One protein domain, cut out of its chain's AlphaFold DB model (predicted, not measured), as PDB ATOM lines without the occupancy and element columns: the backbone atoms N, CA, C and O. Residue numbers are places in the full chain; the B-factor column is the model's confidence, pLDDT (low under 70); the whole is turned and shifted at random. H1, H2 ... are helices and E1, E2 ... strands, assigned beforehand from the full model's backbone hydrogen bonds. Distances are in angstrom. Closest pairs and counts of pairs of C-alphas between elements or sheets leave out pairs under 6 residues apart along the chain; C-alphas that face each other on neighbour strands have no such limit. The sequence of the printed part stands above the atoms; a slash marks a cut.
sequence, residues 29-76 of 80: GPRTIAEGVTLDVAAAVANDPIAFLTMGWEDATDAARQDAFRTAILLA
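This is residues 29 to 76 of the 80 residues of an uncharacterized protein of Methylobacterium nodulans (strain LMG 21967 / CNCM I-2342 / ORS 2060) (UniProt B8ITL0). A small hairpin of two short strands, E1 and E2, makes one end of the domain, and three helices make the rest: H2 folds back on the longest helix, H3, and H1 crosses the last part of H3 nearly at a right angle. The printed part has 48 residues, with two named strands and three named helices in the order E1, E2, H1, H2, H3. The sheet has the order E1 - E2 and is antiparallel; the class is mostly helix. The whole is compact, with a radius of gyration of the C-alphas of 10.9 A, and only just elongated, spanning 35 by 18 by 15 A.

Begin at C-alpha 31, at (274.567, 412.326, 588.538), where E1 starts; it covers residues 31 to 34 and is 9.1 A long. E2 covers residues 37 to 39. Next come H1, residues 41 to 47, 9.8 A long, and H2, residues 49 to 56, 10.8 A long. Find C-alpha 62 at (267.900, 398.986, 605.136); from there H3, residues 62 to 75, runs 20.0 A to C-alpha 75 at (279.607, 397.166, 589.058).

Look first at the hairpin of E1 and E2, antiparallel at 141 degrees between their directions. N 31 and O 39 are 2.8 A apart and N 37 and O 34 are 3.0 A apart, both within hydrogen-bond range. The closest C-alphas of E1 and H1 are those of Arg 31 and Val 41, 7.3 A apart. H1 touches H3, about perpendicular at 84 degrees; H3 takes part with residues 69 to 75 alone, and the closest C-alphas are those of Val 45 and Ala 72, 5.3 A apart. H2 and H3 form a helical hairpin: they touch and run opposite ways at a tilt of 38 degrees, only just steep, with the C-alphas of Ala 51 and Ala 68 closest at 4.7 A. H1 and H2 touch only at the corner, and only just, with 3 pairs of C-alphas within 8 A; the closest are those of Ala 46 and Phe 52, 5.3 A apart. E1 is apart from H2 and H3, and E2 is apart from H2. In H1, H2 and H3 every O i to N i+4 pair is within hydrogen-bond range.

The two C-alphas farthest apart are those of Gly 36, between E1 and E2, and Asp 59, between H2 and H3, at 35.3 A. The printed part runs from residue 29 to 76 and has no cut. The four links are tight, the one from H2 to H3 having 5 residues. The mean pLDDT of the printed part is 91.3, and no printed residue is under 70; look at E1 for a mean of 83.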
ATOM      1  N   GLY A  29     269.195 409.215 584.812       84.44
ATOM      2  CA  GLY A  29     270.064 410.287 584.360       84.44
ATOM      3  C   GLY A  29     271.408 410.310 585.099       84.44
ATOM      4  O   GLY A  29     271.466 409.981 586.289       84.44
ATOM      5  N   PRO A  30     272.491 410.751 584.435       86.31
ATOM      6  CA  PRO A  30     273.803 410.872 585.057       86.31
ATOM      7  C   PRO A  30     273.777 411.852 586.237       86.31
ATOM      8  O   PRO A  30     273.240 412.958 586.131       86.31
ATOM      9  N   ARG A  31     274.383 411.467 587.362       83.62
ATOM     10  CA  ARG A  31     274.567 412.326 588.538       83.62
ATOM     11  C   ARG A  31     276.006 412.261 589.022       83.62
ATOM     12  O   ARG A  31     276.624 411.200 589.027       83.62
ATOM     13  N   THR A  32     276.533 413.395 589.464       85.88
ATOM     14  CA  THR A  32     277.854 413.447 590.092       85.88
ATOM     15  C   THR A  32     277.774 412.825 591.483       85.88
ATOM     16  O   THR A  32     277.060 413.327 592.352       85.88
ATOM     17  N   ILE A  33     278.489 411.718 591.687       80.50
ATOM     18  CA  ILE A  33     278.513 410.984 592.966       80.50
ATOM     19  C   ILE A  33     279.790 411.259 593.769       80.50
ATOM     20  O   ILE A  33     279.786 411.145 594.993       80.50
ATOM     21  N   ALA A  34     280.857 411.678 593.089       83.00
ATOM     22  CA  ALA A  34     282.109 412.160 593.659       83.00
ATOM     23  C   ALA A  34     282.746 413.179 592.700       83.00
ATOM     24  O   ALA A  34     282.300 413.326 591.561       83.00
ATOM     25  N   GLU A  35     283.773 413.899 593.147       85.69
ATOM     26  CA  GLU A  35     284.497 414.852 592.298       85.69
ATOM     27  C   GLU A  35     285.027 414.159 591.032       85.69
ATOM     28  O   GLU A  35     285.750 413.170 591.117       85.69
ATOM     29  N   GLY A  36     284.613 414.651 589.858       86.56
ATOM     30  CA  GLY A  36     284.987 414.079 588.562       86.56
ATOM     31  C   GLY A  36     284.318 412.746 588.207       86.56
ATOM     32  O   GLY A  36     284.596 412.219 587.140       86.56
ATOM     33  N   VAL A  37     283.426 412.205 589.048       84.00
ATOM     34  CA  VAL A  37     282.772 410.906 588.811       84.00
ATOM     35  C   VAL A  37     281.281 411.097 588.593       84.00
ATOM     36  O   VAL A  37     280.551 411.513 589.503       84.00
ATOM     37  N   THR A  38     280.820 410.740 587.395       89.75
ATOM     38  CA  THR A  38     279.403 410.792 587.026       89.75
ATOM     39  C   THR A  38     278.868 409.384 586.789       89.75
ATOM     40  O   THR A  38     279.502 408.566 586.128       89.75
ATOM     41  N   LEU A  39     277.687 409.098 587.339       89.25
ATOM     42  CA  LEU A  39     277.023 407.807 587.197       89.25
ATOM     43  C   LEU A  39     275.506 407.978 587.121       89.25
ATOM     44  O   LEU A  39     274.919 408.724 587.907       89.25
ATOM     45  N   ASP A  40     274.855 407.253 586.216       91.81
ATOM     46  CA  ASP A  40     273.407 407.061 586.280       91.81
ATOM     47  C   ASP A  40     273.086 405.952 587.290       91.81
ATOM     48  O   ASP A  40     273.176 404.760 586.998       91.81
ATOM     49  N   VAL A  41     272.738 406.363 588.509       90.31
ATOM     50  CA  VAL A  41     272.465 405.451 589.628       90.31
ATOM     51  C   VAL A  41     271.210 404.612 589.382       90.31
ATOM     52  O   VAL A  41     271.191 403.435 589.733       90.31
ATOM     53  N   ALA A  42     270.168 405.175 588.764       92.44
ATOM     54  CA  ALA A  42     268.953 404.412 588.497       92.44
ATOM     55  C   ALA A  42     269.195 403.372 587.399       92.44
ATOM     56  O   ALA A  42     268.731 402.240 587.524       92.44
ATOM     57  N   ALA A  43     269.981 403.712 586.372       93.25
ATOM     58  CA  ALA A  43     270.422 402.736 585.379       93.25
ATOM     59  C   ALA A  43     271.324 401.660 586.002       93.25
ATOM     60  O   ALA A  43     271.159 400.483 585.695       93.25
ATOM     61  N   ALA A  44     272.238 402.031 586.905       93.31
ATOM     62  CA  ALA A  44     273.078 401.078 587.629       93.31
ATOM     63  C   ALA A  44     272.233 400.069 588.425       93.31
ATOM     64  O   ALA A  44     272.426 398.863 588.288       93.31
ATOM     65  N   VAL A  45     271.254 400.552 589.198       94.00
ATOM     66  CA  VAL A  45     270.338 399.696 589.967       94.00
ATOM     67  C   VAL A  45     269.457 398.844 589.053       94.00
ATOM     68  O   VAL A  45     269.247 397.673 589.348       94.00
ATOM     69  N   ALA A  46     268.959 399.390 587.941       93.88
ATOM     70  CA  ALA A  46     268.135 398.640 586.993       93.88
ATOM     71  C   ALA A  46     268.917 397.535 586.257       93.88
ATOM     72  O   ALA A  46     268.338 396.511 585.900       93.88
ATOM     73  N   ASN A  47     270.219 397.736 586.034       93.75
ATOM     74  CA  ASN A  47     271.085 396.778 585.347       93.75
ATOM     75  C   ASN A  47     271.614 395.663 586.264       93.75
ATOM     76  O   ASN A  47     272.085 394.648 585.751       93.75
ATOM     77  N   ASP A  48     271.538 395.827 587.588       94.69
ATOM     78  CA  ASP A  48     271.881 394.786 588.557       94.69
ATOM     79  C   ASP A  48     270.606 394.072 589.057       94.69
ATOM     80  O   ASP A  48     269.803 394.672 589.776       94.69
ATOM     81  N   PRO A  49     270.384 392.786 588.711       93.69
ATOM     82  CA  PRO A  49     269.148 392.088 589.068       93.69
ATOM     83  C   PRO A  49     268.898 392.003 590.576       93.69
ATOM     84  O   PRO A  49     267.746 392.028 591.008       93.69
ATOM     85  N   ILE A  50     269.955 391.900 591.384       93.75
ATOM     86  CA  ILE A  50     269.826 391.799 592.839       93.75
ATOM     87  C   ILE A  50     269.423 393.152 593.417       93.75
ATOM     88  O   ILE A  50     268.507 393.207 594.238       93.75
ATOM     89  N   ALA A  51     270.035 394.242 592.965       95.50
ATOM     90  CA  ALA A  51     269.689 395.593 593.373       95.50
ATOM     91  C   ALA A  51     268.274 395.962 592.943       95.50
ATOM     92  O   ALA A  51     267.504 396.431 593.780       95.50
ATOM     93  N   PHE A  52     267.890 395.680 591.698       95.12
ATOM     94  CA  PHE A  52     266.530 395.920 591.223       95.12
ATOM     95  C   PHE A  52     265.485 395.228 592.111       95.12
ATOM     96  O   PHE A  52     264.556 395.873 592.604       95.12
ATOM     97  N   LEU A  53     265.668 393.930 592.383       96.19
ATOM     98  CA  LEU A  53     264.748 393.159 593.223       96.19
ATOM     99  C   LEU A  53     264.750 393.641 594.678       96.19
ATOM    100  O   LEU A  53     263.686 393.826 595.267       96.19
ATOM    101  N   THR A  54     265.929 393.892 595.249       96.44
ATOM    102  CA  THR A  54     266.070 394.337 596.645       96.44
ATOM    103  C   THR A  54     265.440 395.714 596.862       96.44
ATOM    104  O   THR A  54     264.858 395.966 597.914       96.44
ATOM    105  N   MET A  55     265.497 396.606 595.866       93.75
ATOM    106  CA  MET A  55     264.864 397.925 595.946       93.75
ATOM    107  C   MET A  55     263.338 397.862 595.853       93.75
ATOM    108  O   MET A  55     262.661 398.656 596.506       93.75
ATOM    109  N   GLY A  56     262.790 396.915 595.090       92.56
ATOM    110  CA  GLY A  56     261.343 396.731 594.952       92.56
ATOM    111  C   GLY A  56     260.685 395.915 596.071       92.56
ATOM    112  O   GLY A  56     259.467 395.970 596.220       92.56
ATOM    113  N   TRP A  57     261.452 395.153 596.854       94.69
ATOM    114  CA  TRP A  57     260.895 394.267 597.877       94.69
ATOM    115  C   TRP A  57     260.634 395.006 599.190       94.69
ATOM    116  O   TRP A  57     261.573 395.470 599.822       94.69
ATOM    117  N   GLU A  58     259.375 395.094 599.619       92.12
ATOM    118  CA  GLU A  58     258.944 395.801 600.838       92.12
ATOM    119  C   GLU A  58     259.706 395.374 602.107       92.12
ATOM    120  O   GLU A  58     260.220 396.237 602.817       92.12
ATOM    121  N   ASP A  59     259.891 394.067 602.332       93.56
ATOM    122  CA  ASP A  59     260.540 393.532 603.543       93.56
ATOM    123  C   ASP A  59     262.077 393.595 603.521       93.56
ATOM    124  O   ASP A  59     262.738 393.155 604.468       93.56
ATOM    125  N   ALA A  60     262.682 394.108 602.445       92.56
ATOM    126  CA  ALA A  60     264.129 394.245 602.379       92.56
ATOM    127  C   ALA A  60     264.620 395.233 603.447       92.56
ATOM    128  O   ALA A  60     264.200 396.393 603.494       92.56
ATOM    129  N   THR A  61     265.553 394.768 604.281       92.88
ATOM    130  CA  THR A  61     266.146 395.584 605.341       92.88
ATOM    131  C   THR A  61     266.946 396.749 604.759       92.88
ATOM    132  O   THR A  61     267.507 396.651 603.664       92.88
ATOM    133  N   ASP A  62     267.071 397.836 605.522       90.50
ATOM    134  CA  ASP A  62     267.900 398.986 605.136       90.50
ATOM    135  C   ASP A  62     269.340 398.567 604.801       90.50
ATOM    136  O   ASP A  62     269.912 399.041 603.821       90.50
ATOM    137  N   ALA A  63     269.902 397.622 605.565       90.69
ATOM    138  CA  ALA A  63     271.235 397.077 605.319       90.69
ATOM    139  C   ALA A  63     271.316 396.327 603.978       90.69
ATOM    140  O   ALA A  63     272.235 396.563 603.199       90.69
ATOM    141  N   ALA A  64     270.325 395.483 603.662       93.38
ATOM    142  CA  ALA A  64     270.285 394.764 602.390       93.38
ATOM    143  C   ALA A  64     270.163 395.725 601.197       93.38
ATOM    144  O   ALA A  64     270.874 395.574 600.203       93.38
ATOM    145  N   ARG A  65     269.310 396.751 601.308       93.88
ATOM    146  CA  ARG A  65     269.187 397.805 600.286       93.88
ATOM    147  C   ARG A  65     270.501 398.557 600.111       93.88
ATOM    148  O   ARG A  65     270.898 398.826 598.983       93.88
ATOM    149  N   GLN A  66     271.187 398.872 601.205       93.62
ATOM    150  CA  GLN A  66     272.466 399.575 601.179       93.62
ATOM    151  C   GLN A  66     273.574 398.762 600.518       93.62
ATOM    152  O   GLN A  66     274.303 399.307 599.685       93.62
ATOM    153  N   ASP A  67     273.681 397.476 600.832       93.94
ATOM    154  CA  ASP A  67     274.668 396.603 600.203       93.94
ATOM    155  C   ASP A  67     274.377 396.439 598.710       93.94
ATOM    156  O   ASP A  67     275.261 396.673 597.884       93.94
ATOM    157  N   ALA A  68     273.123 396.168 598.340       95.19
ATOM    158  CA  ALA A  68     272.737 396.023 596.940       95.19
ATOM    159  C   ALA A  68     272.945 397.319 596.130       95.19
ATOM    160  O   ALA A  68     273.434 397.280 595.001       95.19
ATOM    161  N   PHE A  69     272.653 398.481 596.721       93.06
ATOM    162  CA  PHE A  69     272.909 399.793 596.117       93.06
ATOM    163  C   PHE A  69     274.393 400.024 595.831       93.06
ATOM    164  O   PHE A  69     274.768 400.428 594.729       93.06
ATOM    165  N   ARG A  70     275.253 399.746 596.816       92.06
ATOM    166  CA  ARG A  70     276.705 399.885 596.672       92.06
ATOM    167  C   ARG A  70     277.252 398.926 595.627       92.06
ATOM    168  O   ARG A  70     278.081 399.338 594.819       92.06
ATOM    169  N   THR A  71     276.774 397.684 595.609       93.19
ATOM    170  CA  THR A  71     277.149 396.700 594.590       93.19
ATOM    171  C   THR A  71     276.777 397.183 593.191       93.19
ATOM    172  O   THR A  71     277.645 397.186 592.321       93.19
ATOM    173  N   ALA A  72     275.553 397.673 592.983       93.69
ATOM    174  CA  ALA A  72     275.136 398.214 591.690       93.69
ATOM    175  C   ALA A  72     276.032 399.375 591.227       93.69
ATOM    176  O   ALA A  72     276.468 399.398 590.077       93.69
ATOM    177  N   ILE A  73     276.367 400.307 592.126       90.69
ATOM    178  CA  ILE A  73     277.267 401.430 591.822       90.69
ATOM    179  C   ILE A  73     278.681 400.949 591.474       90.69
ATOM    180  O   ILE A  73     279.275 401.459 590.530       90.69
ATOM    181  N   LEU A  74     279.224 399.979 592.214       90.06
ATOM    182  CA  LEU A  74     280.575 399.453 591.989       90.06
ATOM    183  C   LEU A  74     280.698 398.657 590.686       90.06
ATOM    184  O   LEU A  74     281.762 398.658 590.067       90.06
ATOM    185  N   LEU A  75     279.639 397.949 590.294       90.38
ATOM    186  CA  LEU A  75     279.607 397.166 589.058       90.38
ATOM    187  C   LEU A  75     279.263 398.015 587.833       90.38
ATOM    188  O   LEU A  75     279.595 397.635 586.707       90.38
ATOM    189  N   ALA A  76     278.622 399.164 588.034       88.81
ATOM    190  CA  ALA A  76     278.402 400.115 586.969       88.81
ATOM    191  C   ALA A  76     279.741 400.716 586.523       88.81
ATOM    192  O   ALA A  76     280.550 401.191 587.319       88.81
TER     193      ALA A  76